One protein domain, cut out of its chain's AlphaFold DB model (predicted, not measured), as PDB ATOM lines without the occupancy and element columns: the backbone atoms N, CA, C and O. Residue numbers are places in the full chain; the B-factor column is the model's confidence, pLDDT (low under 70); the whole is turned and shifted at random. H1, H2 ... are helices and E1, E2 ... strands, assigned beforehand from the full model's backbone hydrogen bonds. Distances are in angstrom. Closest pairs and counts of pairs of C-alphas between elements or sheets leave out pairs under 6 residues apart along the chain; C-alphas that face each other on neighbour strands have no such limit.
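This is residues 40 to 142 of the 227 residues of an uncharacterized protein of Candidatus Kaiserbacteria bacterium GWA2_50_9 (UniProt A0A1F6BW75). A strongly twisted sheet of four strands has H3, the longest helix, crossing one of its faces over E1 and E2, while no named helix covers the other face. H1 packs beside H3, H4 lies beyond the last residues of H3, and at its other end a loop with the short H2 reaches away from the sheet, with residues 68 to 73 standing free. The printed part has 103 residues, with four named helices followed by four named strands; the sheet's order is E1, E2, E3, E4, all antiparallel, and the class is mixed, helices and strands. It is compact, with a radius of gyration of the C-alphas of 13.4 A and spans of 37 by 33 by 22 A.

H1, residues 41 to 52, begins at C-alpha 41 (195.342, 164.864, 190.070) and is 17.0 A long. H2 is residues 64 to 67. H3, residues 72 to 85, runs 20.3 A from C-alpha 72 (181.232, 186.724, 187.364), and H4, residues 88 to 95, measures 10.2 A. E1 is residues 104 to 108, 11.4 A; E2 residues 112 to 117, 14.9 A; E3 residues 125 to 130, 16.0 A. E4, residues 136 to 140, 10.5 A, ends at C-alpha 140 (203.526, 180.508, 168.860).

E1 to E4 form a meander, each strand the antiparallel neighbour of the one before, in three hairpins. N 106 and O 114 are 2.9 A apart between E1 and E2, N 117 and O 125 2.8 A between E2 and E3, and N 140 and O 126 2.8 A between E3 and E4. Residues 57 to 58 make a short antiparallel pairing with residues 107 to 108 of E1, an edge strand. H3 is on the sheet at a height of 9.7 A, over E1 and only just over E2, with 3 C-alphas there; it runs across the strands, at 64 degrees to E1 on the local plane. H1 touches H3 residues 80 to 83, closest at the C-alphas of Val 43 and Asp 83, 6.7 A; they run opposite ways at a steep tilt of 37 degrees, only just past shallow. H1 only grazes the sheet, with residues 48 to 52. H4 is close to H3 but not clearly touching, about perpendicular at 87 degrees; the closest C-alphas, of Glu 85 and Lys 91, are 5.8 A apart. H2 and H3 only just touch, only at the corner, with 3 pairs of C-alphas within 8 A; the closest are those of Tyr 67 and Leu 74, 6.3 A. Every O i to N i+4 pair is within hydrogen-bond range in H1, H3 and H4; H2 is too short for one.

The C-alphas farthest apart, of Gly 70 and Lys 121, are 37.7 A apart. The printed part has no cut, and H1 to H2 is the long link. Mean pLDDT of the printed part is 71.2; residues 40 to 44, 60 to 74, 92 to 102, 118 to 124 and 137 to 142 are under 70.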
ATOM      1  N   THR A  40     198.682 167.114 192.559       54.53
ATOM      2  CA  THR A  40     197.456 166.394 192.889       54.53
ATOM      3  C   THR A  40     196.635 166.308 191.604       54.53
ATOM      4  O   THR A  40     196.401 167.309 190.926       54.53
ATOM      5  N   SER A  41     196.209 165.101 191.233       61.22
ATOM      6  CA  SER A  41     195.342 164.864 190.070       61.22
ATOM      7  C   SER A  41     194.103 165.775 190.046       61.22
ATOM      8  O   SER A  41     193.579 166.051 188.972       61.22
ATOM      9  N   SER A  42     193.697 166.285 191.215       67.69
ATOM     10  CA  SER A  42     192.553 167.166 191.437       67.69
ATOM     11  C   SER A  42     192.602 168.501 190.685       67.69
ATOM     12  O   SER A  42     191.592 168.879 190.102       67.69
ATOM     13  N   VAL A  43     193.740 169.212 190.663       69.75
ATOM     14  CA  VAL A  43     193.838 170.543 190.013       69.75
ATOM     15  C   VAL A  43     193.678 170.397 188.501       69.75
ATOM     16  O   VAL A  43     192.908 171.108 187.866       69.75
ATOM     17  N   ARG A  44     194.337 169.383 187.937       68.81
ATOM     18  CA  ARG A  44     194.265 169.052 186.510       68.81
ATOM     19  C   ARG A  44     192.853 168.656 186.083       68.81
ATOM     20  O   ARG A  44     192.374 169.110 185.049       68.81
ATOM     21  N   SER A  45     192.188 167.810 186.873       75.38
ATOM     22  CA  SER A  45     190.812 167.406 186.580       75.38
ATOM     23  C   SER A  45     189.832 168.569 186.696       75.38
ATOM     24  O   SER A  45     188.908 168.642 185.895       75.38
ATOM     25  N   GLN A  46     190.039 169.476 187.656       82.94
ATOM     26  CA  GLN A  46     189.160 170.625 187.854       82.94
ATOM     27  C   GLN A  46     189.276 171.616 186.693       82.94
ATOM     28  O   GLN A  46     188.258 171.970 186.111       82.94
ATOM     29  N   LEU A  47     190.499 171.942 186.263       86.75
ATOM     30  CA  LEU A  47     190.726 172.839 185.130       86.75
ATOM     31  C   LEU A  47     190.050 172.337 183.843       86.75
ATOM     32  O   LEU A  47     189.413 173.108 183.134       86.75
ATOM     33  N   ALA A  48     190.144 171.039 183.540       86.75
ATOM     34  CA  ALA A  48     189.471 170.470 182.370       86.75
ATOM     35  C   ALA A  48     187.934 170.562 182.466       86.75
ATOM     36  O   ALA A  48     187.264 170.810 181.462       86.75
ATOM     37  N   ILE A  49     187.370 170.378 183.666       86.56
ATOM     38  CA  ILE A  49     185.928 170.521 183.921       86.56
ATOM     39  C   ILE A  49     185.501 171.975 183.742       86.56
ATOM     40  O   ILE A  49     184.540 172.233 183.016       86.56
ATOM     41  N   ASP A  50     186.224 172.909 184.353       86.88
ATOM     42  CA  ASP A  50     185.916 174.334 184.283       86.88
ATOM     43  C   ASP A  50     185.948 174.797 182.825       86.88
ATOM     44  O   ASP A  50     184.971 175.344 182.314       86.88
ATOM     45  N   LEU A  51     187.007 174.453 182.087       88.06
ATOM     46  CA  LEU A  51     187.116 174.796 180.672       88.06
ATOM     47  C   LEU A  51     185.985 174.196 179.827       88.06
ATOM     48  O   LEU A  51     185.478 174.877 178.939       88.06
ATOM     49  N   SER A  52     185.500 172.988 180.131       86.62
ATOM     50  CA  SER A  52     184.455 172.333 179.327       86.62
ATOM     51  C   SER A  52     183.136 173.116 179.223       86.62
ATOM     52  O   SER A  52     182.390 172.932 178.254       86.62
ATOM     53  N   ILE A  53     182.859 174.013 180.177       83.94
ATOM     54  CA  ILE A  53     181.652 174.854 180.209       83.94
ATOM     55  C   ILE A  53     181.889 176.286 179.706       83.94
ATOM     56  O   ILE A  53     180.953 177.086 179.656       83.94
ATOM     57  N   VAL A  54     183.118 176.626 179.304       81.31
ATOM     58  CA  VAL A  54     183.471 177.966 178.821       81.31
ATOM     59  C   VAL A  54     182.887 178.232 177.442       81.31
ATOM     60  O   VAL A  54     182.904 177.384 176.547       81.31
ATOM     61  N   THR A  55     182.417 179.464 177.252       83.56
ATOM     62  CA  THR A  55     182.246 180.030 175.910       83.56
ATOM     63  C   THR A  55     183.609 180.530 175.426       83.56
ATOM     64  O   THR A  55     184.151 181.439 176.068       83.56
ATOM     65  N   PRO A  56     184.184 179.934 174.360       84.50
ATOM     66  CA  PRO A  56     185.503 180.314 173.877       84.50
ATOM     67  C   PRO A  56     185.588 181.806 173.566       84.50
ATOM     68  O   PRO A  56     184.686 182.343 172.928       84.50
ATOM     69  N   GLN A  57     186.654 182.465 174.016       83.50
ATOM     70  CA  GLN A  57     186.918 183.865 173.686       83.50
ATOM     71  C   GLN A  57     188.390 184.270 173.834       83.50
ATOM     72  O   GLN A  57     189.131 183.732 174.666       83.50
ATOM     73  N   PHE A  58     188.791 185.273 173.051       83.19
ATOM     74  CA  PHE A  58     190.075 185.962 173.177       83.19
ATOM     75  C   PHE A  58     190.006 187.049 174.256       83.19
ATOM     76  O   PHE A  58     189.051 187.820 174.325       83.19
ATOM     77  N   ILE A  59     191.041 187.128 175.088       78.31
ATOM     78  CA  ILE A  59     191.145 188.022 176.244       78.31
ATOM     79  C   ILE A  59     192.097 189.163 175.896       78.31
ATOM     80  O   ILE A  59     193.167 188.960 175.322       78.31
ATOM     81  N   ASP A  60     191.710 190.395 176.223       67.31
ATOM     82  CA  ASP A  60     192.607 191.536 176.082       67.31
ATOM     83  C   ASP A  60     193.546 191.642 177.288       67.31
ATOM     84  O   ASP A  60     193.158 192.108 178.360       67.31
ATOM     85  N   SER A  61     194.795 191.202 177.113       54.75
ATOM     86  CA  SER A  61     195.794 191.146 178.187       54.75
ATOM     87  C   SER A  61     196.199 192.517 178.750       54.75
ATOM     88  O   SER A  61     196.978 192.566 179.693       54.75
ATOM     89  N   GLY A  62     195.709 193.629 178.187       52.12
ATOM     90  CA  GLY A  62     195.970 194.984 178.679       52.12
ATOM     91  C   GLY A  62     194.870 195.576 179.562       52.12
ATOM     92  O   GLY A  62     195.017 196.709 180.015       52.12
ATOM     93  N   ASN A  63     193.745 194.878 179.774       47.50
ATOM     94  CA  ASN A  63     192.586 195.511 180.399       47.50
ATOM     95  C   ASN A  63     191.683 194.549 181.185       47.50
ATOM     96  O   ASN A  63     190.467 194.532 181.005       47.50
ATOM     97  N   TYR A  64     192.251 193.808 182.143       52.12
ATOM     98  CA  TYR A  64     191.445 193.131 183.174       52.12
ATOM     99  C   TYR A  64     190.519 194.126 183.912       52.12
ATOM    100  O   TYR A  64     189.431 193.761 184.351       52.12
ATOM    101  N   SER A  65     190.902 195.409 183.961       43.38
ATOM    102  CA  SER A  65     190.098 196.527 184.465       43.38
ATOM    103  C   SER A  65     188.881 196.903 183.613       43.38
ATOM    104  O   SER A  65     187.956 197.496 184.157       43.38
ATOM    105  N   VAL A  66     188.801 196.565 182.321       44.00
ATOM    106  CA  VAL A  66     187.587 196.827 181.507       44.00
ATOM    107  C   VAL A  66     186.477 195.810 181.770       44.00
ATOM    108  O   VAL A  66     185.340 196.053 181.394       44.00
ATOM    109  N   TYR A  67     186.781 194.723 182.482       47.03
ATOM    110  CA  TYR A  67     185.797 193.756 182.975       47.03
ATOM    111  C   TYR A  67     185.464 193.963 184.469       47.03
ATOM    112  O   TYR A  67     184.810 193.118 185.085       47.03
ATOM    113  N   SER A  68     185.932 195.075 185.063       42.56
ATOM    114  CA  SER A  68     185.761 195.431 186.485       42.56
ATOM    115  C   SER A  68     184.360 195.932 186.855       42.56
ATOM    116  O   SER A  68     184.074 196.207 188.017       42.56
ATOM    117  N   ASP A  69     183.443 195.975 185.895       44.34
ATOM    118  CA  ASP A  69     182.021 196.289 186.029       44.34
ATOM    119  C   ASP A  69     181.206 195.160 186.711       44.34
ATOM    120  O   ASP A  69     180.000 195.027 186.515       44.34
ATOM    121  N   GLY A  70     181.856 194.376 187.582       44.25
ATOM    122  CA  GLY A  70     181.209 193.503 188.569       44.25
ATOM    123  C   GLY A  70     180.677 192.175 188.032       44.25
ATOM    124  O   GLY A  70     179.756 191.608 188.621       44.25
ATOM    125  N   ARG A  71     181.206 191.673 186.908       48.06
ATOM    126  CA  ARG A  71     180.703 190.440 186.286       48.06
ATOM    127  C   ARG A  71     181.416 189.175 186.805       48.06
ATOM    128  O   ARG A  71     182.641 189.182 186.888       48.06
ATOM    129  N   PRO A  72     180.687 188.049 186.993       58.25
ATOM    130  CA  PRO A  72     181.232 186.724 187.364       58.25
ATOM    131  C   PRO A  72     182.336 186.191 186.438       58.25
ATOM    132  O   PRO A  72     183.001 185.205 186.737       58.25
ATOM    133  N   PHE A  73     182.494 186.822 185.278       66.38
ATOM    134  CA  PHE A  73     183.475 186.468 184.274       66.38
ATOM    135  C   PHE A  73     184.912 186.756 184.725       66.38
ATOM    136  O   PHE A  73     185.784 185.931 184.488       66.38
ATOM    137  N   LEU A  74     185.169 187.870 185.422       69.38
ATOM    138  CA  LEU A  74     186.527 188.200 185.871       69.38
ATOM    139  C   LEU A  74     187.031 187.193 186.916       69.38
ATOM    140  O   LEU A  74     188.148 186.699 186.793       69.38
ATOM    141  N   ASP A  75     186.183 186.827 187.879       73.31
ATOM    142  CA  ASP A  75     186.502 185.806 188.886       73.31
ATOM    143  C   ASP A  75     186.807 184.454 188.232       73.31
ATOM    144  O   ASP A  75     187.747 183.760 188.619       73.31
ATOM    145  N   TYR A  76     186.051 184.107 187.189       75.62
ATOM    146  CA  TYR A  76     186.272 182.895 186.412       75.62
ATOM    147  C   TYR A  76     187.640 182.894 185.707       75.62
ATOM    148  O   TYR A  76     188.399 181.935 185.837       75.62
ATOM    149  N   ILE A  77     187.996 183.982 185.013       78.12
ATOM    150  CA  ILE A  77     189.313 184.138 184.370       78.12
ATOM    151  C   ILE A  77     190.447 184.040 185.398       78.12
ATOM    152  O   ILE A  77     191.448 183.367 185.151       78.12
ATOM    153  N   MET A  78     190.286 184.676 186.560       78.94
ATOM    154  CA  MET A  78     191.292 184.656 187.623       78.94
ATOM    155  C   MET A  78     191.459 183.267 188.248       78.94
ATOM    156  O   MET A  78     192.586 182.886 188.566       78.94
ATOM    157  N   ASN A  79     190.382 182.490 188.380       82.25
ATOM    158  CA  ASN A  79     190.463 181.099 188.832       82.25
ATOM    159  C   ASN A  79     191.238 180.233 187.834       82.25
ATOM    160  O   ASN A  79     192.183 179.560 188.236       82.25
ATOM    161  N   ILE A  80     190.922 180.326 186.537       85.81
ATOM    162  CA  ILE A  80     191.657 179.599 185.490       85.81
ATOM    163  C   ILE A  80     193.139 179.972 185.500       85.81
ATOM    164  O   ILE A  80     194.000 179.096 185.448       85.81
ATOM    165  N   LYS A  81     193.451 181.266 185.609       82.81
ATOM    166  CA  LYS A  81     194.832 181.743 185.707       82.81
ATOM    167  C   LYS A  81     195.560 181.117 186.895       82.81
ATOM    168  O   LYS A  81     196.650 180.583 186.729       82.81
ATOM    169  N   LYS A  82     194.941 181.150 188.074       82.62
ATOM    170  CA  LYS A  82     195.512 180.587 189.297       82.62
ATOM    171  C   LYS A  82     195.737 179.080 189.178       82.62
ATOM    172  O   LYS A  82     196.774 178.585 189.607       82.62
ATOM    173  N   ASP A  83     194.796 178.353 188.583       85.12
ATOM    174  CA  ASP A  83     194.944 176.915 188.358       85.12
ATOM    175  C   ASP A  83     196.105 176.609 187.412       85.12
ATOM    176  O   ASP A  83     196.855 175.666 187.664       85.12
ATOM    177  N   LEU A  84     196.306 177.428 186.375       82.81
ATOM    178  CA  LEU A  84     197.450 177.324 185.466       82.81
ATOM    179  C   LEU A  84     198.772 177.637 186.176       82.81
ATOM    180  O   LEU A  84     199.712 176.861 186.062       82.81
ATOM    181  N   GLU A  85     198.854 178.703 186.971       80.19
ATOM    182  CA  GLU A  85     200.058 179.046 187.750       80.19
ATOM    183  C   GLU A  85     200.494 177.922 188.709       80.19
ATOM    184  O   GLU A  85     201.677 177.780 189.027       80.19
ATOM    185  N   MET A  86     199.551 177.083 189.147       81.25
ATOM    186  CA  MET A  86     199.816 175.921 189.995       81.25
ATOM    187  C   MET A  86     200.343 174.698 189.229       81.25
ATOM    188  O   MET A  86     200.776 173.731 189.863       81.25
ATOM    189  N   ILE A  87     200.331 174.706 187.894       79.44
ATOM    190  CA  ILE A  87     200.880 173.625 187.069       79.44
ATOM    191  C   ILE A  87     202.411 173.795 186.985       79.44
ATOM    192  O   ILE A  87     202.872 174.792 186.433       79.44
ATOM    193  N   PRO A  88     203.222 172.823 187.462       75.31
ATOM    194  CA  PRO A  88     204.680 172.801 187.394       75.31
ATOM    195  C   PRO A  88     205.340 173.404 186.160       75.31
ATOM    196  O   PRO A  88     206.244 174.207 186.338       75.31
ATOM    197  N   ILE A  89     204.878 173.101 184.943       74.38
ATOM    198  CA  ILE A  89     205.495 173.655 183.726       74.38
ATOM    199  C   ILE A  89     205.441 175.191 183.684       74.38
ATOM    200  O   ILE A  89     206.405 175.832 183.280       74.38
ATOM    201  N   PHE A  90     204.352 175.792 184.170       75.69
ATOM    202  CA  PHE A  90     204.207 177.245 184.252       75.69
ATOM    203  C   PHE A  90     204.909 177.810 185.484       75.69
ATOM    204  O   PHE A  90     205.532 178.865 185.407       75.69
ATOM    205  N   LYS A  91     204.877 177.085 186.606       70.94
ATOM    206  CA  LYS A  91     205.592 177.477 187.824       70.94
ATOM    207  C   LYS A  91     207.104 177.566 187.609       70.94
ATOM    208  O   LYS A  91     207.717 178.561 187.978       70.94
ATOM    209  N   GLU A  92     207.689 176.560 186.969       69.00
ATOM    210  CA  GLU A  92     209.114 176.532 186.633       69.00
ATOM    211  C   GLU A  92     209.486 177.643 185.641       69.00
ATOM    212  O   GLU A  92     210.547 178.250 185.775       69.00
ATOM    213  N   ALA A  93     208.617 177.962 184.674       68.31
ATOM    214  CA  ALA A  93     208.839 179.087 183.763       68.31
ATOM    215  C   ALA A  93     208.860 180.438 184.504       68.31
ATOM    216  O   ALA A  93     209.723 181.276 184.243       68.31
ATOM    217  N   MET A  94     207.960 180.632 185.475       67.88
ATOM    218  CA  MET A  94     207.917 181.843 186.300       67.88
ATOM    219  C   MET A  94     209.147 181.970 187.207       67.88
ATOM    220  O   MET A  94     209.771 183.027 187.218       67.88
ATOM    221  N   ASP A  95     209.551 180.902 187.901       62.53
ATOM    222  CA  ASP A  95     210.698 180.924 188.827       62.53
ATOM    223  C   ASP A  95     212.037 181.244 188.119       62.53
ATOM    224  O   ASP A  95     212.972 181.749 188.744       62.53
ATOM    225  N   ASN A  96     212.133 180.984 186.809       58.47
ATOM    226  CA  ASN A  96     213.349 181.167 186.010       58.47
ATOM    227  C   ASN A  96     213.474 182.538 185.309       58.47
ATOM    228  O   ASN A  96     214.525 182.814 184.723       58.47
ATOM    229  N   SER A  97     212.458 183.410 185.352       58.59
ATOM    230  CA  SER A  97     212.492 184.718 184.667       58.59
ATOM    231  C   SER A  97     212.749 185.876 185.644       58.59
ATOM    232  O   SER A  97     212.124 185.996 186.691       58.59
ATOM    233  N   ALA A  98     213.729 186.731 185.330       51.38
ATOM    234  CA  ALA A  98     214.228 187.772 186.244       51.38
ATOM    235  C   ALA A  98     213.488 189.124 186.141       51.38
ATOM    236  O   ALA A  98     213.828 190.066 186.857       51.38
ATOM    237  N   SER A  99     212.500 189.248 185.254       49.72
ATOM    238  CA  SER A  99     211.747 190.485 185.029       49.72
ATOM    239  C   SER A  99     210.327 190.157 184.572       49.72
ATOM    240  O   SER A  99     210.159 189.579 183.504       49.72
ATOM    241  N   GLU A 100     209.342 190.541 185.386       51.81
ATOM    242  CA  GLU A 100     207.893 190.470 185.117       51.81
ATOM    243  C   GLU A 100     207.350 189.042 184.882       51.81
ATOM    244  O   GLU A 100     206.950 188.634 183.797       51.81
ATOM    245  N   THR A 101     207.340 188.282 185.980       54.62
ATOM    246  CA  THR A 101     206.962 186.867 186.134       54.62
ATOM    247  C   THR A 101     205.446 186.648 186.183       54.62
ATOM    248  O   THR A 101     204.926 186.169 187.191       54.62
ATOM    249  N   GLU A 102     204.694 187.038 185.158       66.00
ATOM    250  CA  GLU A 102     203.247 186.789 185.140       66.00
ATOM    251  C   GLU A 102     202.826 186.017 183.891       66.00
ATOM    252  O   GLU A 102     203.120 186.415 182.764       66.00
ATOM    253  N   VAL A 103     202.100 184.913 184.091       72.12
ATOM    254  CA  VAL A 103     201.402 184.228 182.999       72.12
ATOM    255  C   VAL A 103     200.255 185.126 182.541       72.12
ATOM    256  O   VAL A 103     199.293 185.357 183.283       72.12
ATOM    257  N   LEU A 104     200.330 185.632 181.308       77.38
ATOM    258  CA  LEU A 104     199.259 186.458 180.747       77.38
ATOM    259  C   LEU A 104     198.309 185.586 179.937       77.38
ATOM    260  O   LEU A 104     198.679 185.056 178.892       77.38
ATOM    261  N   LEU A 105     197.059 185.485 180.376       81.94
ATOM    262  CA  LEU A 105     196.020 184.838 179.585       81.94
ATOM    263  C   LEU A 105     195.691 185.683 178.350       81.94
ATOM    264  O   LEU A 105     195.375 186.869 178.450       81.94
ATOM    265  N   LYS A 106     195.755 185.051 177.178       81.31
ATOM    266  CA  LYS A 106     195.442 185.661 175.879       81.31
ATOM    267  C   LYS A 106     194.131 185.138 175.311       81.31
ATOM    268  O   LYS A 106     193.462 185.864 174.584       81.31
ATOM    269  N   ALA A 107     193.751 183.903 175.628       83.44
ATOM    270  CA  ALA A 107     192.455 183.348 175.259       83.44
ATOM    271  C   ALA A 107     192.111 182.097 176.073       83.44
ATOM    272  O   ALA A 107     193.002 181.388 176.537       83.44
ATOM    273  N   ILE A 108     190.818 181.797 176.196       86.69
ATOM    274  CA  ILE A 108     190.323 180.577 176.841       86.69
ATOM    275  C   ILE A 108     189.286 179.923 175.938       86.69
ATOM    276  O   ILE A 108     188.283 180.544 175.591       86.69
ATOM    277  N   GLY A 109     189.530 178.667 175.578       88.12
ATOM    278  CA  GLY A 109     188.593 177.784 174.895       88.12
ATOM    279  C   GLY A 109     188.027 176.706 175.819       88.12
ATOM    280  O   GLY A 109     188.215 176.728 177.034       88.12
ATOM    281  N   LYS A 110     187.351 175.717 175.225       88.00
ATOM    282  CA  LYS A 110     186.754 174.598 175.979       88.00
ATOM    283  C   LYS A 110     187.753 173.544 176.451       88.00
ATOM    284  O   LYS A 110     187.458 172.729 177.319       88.00
ATOM    285  N   ARG A 111     188.924 173.530 175.823       88.50
ATOM    286  CA  ARG A 111     190.013 172.576 176.057       88.50
ATOM    287  C   ARG A 111     191.360 173.279 176.059       88.50
ATOM    288  O   ARG A 111     192.202 172.977 176.898       88.50
ATOM    289  N   TYR A 112     191.536 174.202 175.120       88.06
ATOM    290  CA  TYR A 112     192.787 174.905 174.914       88.06
ATOM    291  C   TYR A 112     192.786 176.258 175.624       88.06
ATOM    292  O   TYR A 112     191.780 176.969 175.624       88.06
ATOM    293  N   VAL A 113     193.922 176.616 176.213       87.75
ATOM    294  CA  VAL A 113     194.180 177.949 176.764       87.75
ATOM    295  C   VAL A 113     195.384 178.532 176.043       87.75
ATOM    296  O   VAL A 113     196.422 177.878 175.966       87.75
ATOM    297  N   LEU A 114     195.252 179.758 175.537       85.19
ATOM    298  CA  LEU A 114     196.376 180.513 174.994       85.19
ATOM    299  C   LEU A 114     196.905 181.458 176.069       85.19
ATOM    300  O   LEU A 114     196.155 182.272 176.620       85.19
ATOM    301  N   LEU A 115     198.202 181.380 176.326       81.94
ATOM    302  CA  LEU A 115     198.867 182.155 177.363       81.94
ATOM    303  C   LEU A 115     200.242 182.627 176.901       81.94
ATOM    304  O   LEU A 115     200.892 181.962 176.106       81.94
ATOM    305  N   HIS A 116     200.682 183.764 177.422       79.12
ATOM    306  CA  HIS A 116     202.045 184.253 177.275       79.12
ATOM    307  C   HIS A 116     202.869 183.751 178.458       79.12
ATOM    308  O   HIS A 116     202.552 184.079 179.607       79.12
ATOM    309  N   MET A 117     203.896 182.950 178.191       74.25
ATOM    310  CA  MET A 117     204.876 182.552 179.196       74.25
ATOM    311  C   MET A 117     206.012 183.569 179.236       74.25
ATOM    312  O   MET A 117     206.502 183.963 178.176       74.25
ATOM    313  N   PRO A 118     206.487 183.959 180.430       67.12
ATOM    314  CA  PRO A 118     207.695 184.758 180.525       67.12
ATOM    315  C   PRO A 118     208.889 183.971 179.960       67.12
ATOM    316  O   PRO A 118     209.075 182.789 180.250       67.12
ATOM    317  N   GLY A 119     209.676 184.633 179.118       58.84
ATOM    318  CA  GLY A 119     210.891 184.096 178.505       58.84
ATOM    319  C   GLY A 119     212.125 184.527 179.293       58.84
ATOM    320  O   GLY A 119     212.049 185.402 180.156       58.84
ATOM    321  N   GLY A 120     213.273 183.906 179.020       51.72
ATOM    322  CA  GLY A 120     214.558 184.315 179.595       51.72
ATOM    323  C   GLY A 120     215.024 185.691 179.087       51.72
ATOM    324  O   GLY A 120     214.235 186.593 178.832       51.72
ATOM    325  N   LYS A 121     216.340 185.876 178.897       40.25
ATOM    326  CA  LYS A 121     216.903 187.129 178.332       40.25
ATOM    327  C   LYS A 121     216.307 187.526 176.972       40.25
ATOM    328  O   LYS A 121     216.374 188.699 176.617       40.25
ATOM    329  N   ASP A 122     215.722 186.564 176.271       45.88
ATOM    330  CA  ASP A 122     214.958 186.755 175.054       45.88
ATOM    331  C   ASP A 122     213.486 186.454 175.386       45.88
ATOM    332  O   ASP A 122     213.133 185.304 175.620       45.88
ATOM    333  N   MET A 123     212.711 187.533 175.534       56.03
ATOM    334  CA  MET A 123     211.266 187.719 175.298       56.03
ATOM    335  C   MET A 123     210.335 186.497 175.442       56.03
ATOM    336  O   MET A 123     210.535 185.461 174.821       56.03
ATOM    337  N   GLY A 124     209.251 186.665 176.206       62.59
ATOM    338  CA  GLY A 124     208.238 185.626 176.412       62.59
ATOM    339  C   GLY A 124     207.597 185.069 175.143       62.59
ATOM    340  O   GLY A 124     207.575 185.708 174.090       62.59
ATOM    341  N   GLU A 125     207.058 183.859 175.265       71.62
ATOM    342  CA  GLU A 125     206.475 183.091 174.167       71.62
ATOM    343  C   GLU A 125     204.982 182.867 174.404       71.62
ATOM    344  O   GLU A 125     204.564 182.508 175.507       71.62
ATOM    345  N   ASP A 126     204.168 183.049 173.363       77.19
ATOM    346  CA  ASP A 126     202.766 182.648 173.411       77.19
ATOM    347  C   ASP A 126     202.681 181.138 173.175       77.19
ATOM    348  O   ASP A 126     203.236 180.608 172.211       77.19
ATOM    349  N   VAL A 127     201.966 180.429 174.042       79.31
ATOM    350  CA  VAL A 127     201.830 178.978 173.969       79.31
ATOM    351  C   VAL A 127     200.395 178.517 174.151       79.31
ATOM    352  O   VAL A 127     199.601 179.134 174.867       79.31
ATOM    353  N   VAL A 128     200.077 177.391 173.515       83.81
ATOM    354  CA  VAL A 128     198.777 176.726 173.644       83.81
ATOM    355  C   VAL A 128     198.891 175.570 174.626       83.81
ATOM    356  O   VAL A 128     199.647 174.627 174.403       83.81
ATOM    357  N   PHE A 129     198.111 175.626 175.699       86.38
ATOM    358  CA  PHE A 129     197.994 174.567 176.692       86.38
ATOM    359  C   PHE A 129     196.733 173.734 176.462       86.38
ATOM    360  O   PHE A 129     195.630 174.276 176.399       86.38
ATOM    361  N   ASP A 130     196.878 172.413 176.387       87.75
ATOM    362  CA  ASP A 130     195.768 171.461 176.320       87.75
ATOM    363  C   ASP A 130     195.432 170.928 177.719       87.75
ATOM    364  O   ASP A 130     196.194 170.151 178.293       87.75
ATOM    365  N   SER A 131     194.265 171.280 178.258       87.00
ATOM    366  CA  SER A 131     193.860 170.857 179.608       87.00
ATOM    367  C   SER A 131     193.578 169.362 179.751       87.00
ATOM    368  O   SER A 131     193.646 168.826 180.859       87.00
ATOM    369  N   VAL A 132     193.301 168.662 178.646       84.62
ATOM    370  CA  VAL A 132     193.014 167.223 178.646       84.62
ATOM    371  C   VAL A 132     194.311 166.421 178.625       84.62
ATOM    372  O   VAL A 132     194.484 165.515 179.440       84.62
ATOM    373  N   THR A 133     195.225 166.739 177.703       84.50
ATOM    374  CA  THR A 133     196.501 166.006 177.565       84.50
ATOM    375  C   THR A 133     197.611 166.557 178.453       84.50
ATOM    376  O   THR A 133     198.590 165.855 178.698       84.50
ATOM    377  N   GLN A 134     197.443 167.780 178.962       78.38
ATOM    378  CA  GLN A 134     198.413 168.524 179.772       78.38
ATOM    379  C   GLN A 134     199.729 168.772 179.042       78.38
ATOM    380  O   GLN A 134     200.796 168.821 179.654       78.38
ATOM    381  N   GLN A 135     199.646 168.910 177.724       82.25
ATOM    382  CA  GLN A 135     200.774 169.247 176.877       82.25
ATOM    383  C   GLN A 135     200.659 170.689 176.406       82.25
ATOM    384  O   GLN A 135     199.563 171.230 176.240       82.25
ATOM    385  N   ILE A 136     201.820 171.291 176.182       79.25
ATOM    386  CA  ILE A 136     201.933 172.538 175.446       79.25
ATOM    387  C   ILE A 136     202.137 172.147 173.984       79.25
ATOM    388  O   ILE A 136     203.130 171.493 173.664       79.25
ATOM    389  N   SER A 137     201.152 172.434 173.133       68.88
ATOM    390  CA  SER A 137     201.110 171.903 171.765       68.88
ATOM    391  C   SER A 137     201.871 172.755 170.765       68.88
ATOM    392  O   SER A 137     202.411 172.201 169.815       68.88
ATOM    393  N   ASP A 138     201.971 174.063 171.001       64.12
ATOM    394  CA  ASP A 138     202.656 174.983 170.103       64.12
ATOM    395  C   ASP A 138     203.326 176.111 170.872       64.12
ATOM    396  O   ASP A 138     202.707 176.752 171.726       64.12
ATOM    397  N   VAL A 139     204.579 176.378 170.507       56.62
ATOM    398  CA  VAL A 139     205.191 177.682 170.719       56.62
ATOM    399  C   VAL A 139     204.766 178.535 169.538       56.62
ATOM    400  O   VAL A 139     205.317 178.428 168.437       56.62
ATOM    401  N   ILE A 140     203.777 179.392 169.760       60.16
ATOM    402  CA  ILE A 140     203.526 180.508 168.860       60.16
ATOM    403  C   ILE A 140     204.639 181.508 169.176       60.16
ATOM    404  O   ILE A 140     204.506 182.418 169.988       60.16
ATOM    405  N   SER A 141     205.809 181.237 168.607       49.75
ATOM    406  CA  SER A 141     207.004 182.050 168.781       49.75
ATOM    407  C   SER A 141     206.830 183.329 167.956       49.75
ATOM    408  O   SER A 141     206.442 183.278 166.789       49.75
ATOM    409  N   TRP A 142     207.080 184.485 168.581       60.34
ATOM    410  CA  TRP A 142     207.050 185.817 167.950       60.34
ATOM    411  C   TRP A 142     205.707 186.411 167.435       60.34
ATOM    412  O   TRP A 142     205.749 187.188 166.477       60.34
TER     413      TRP A 142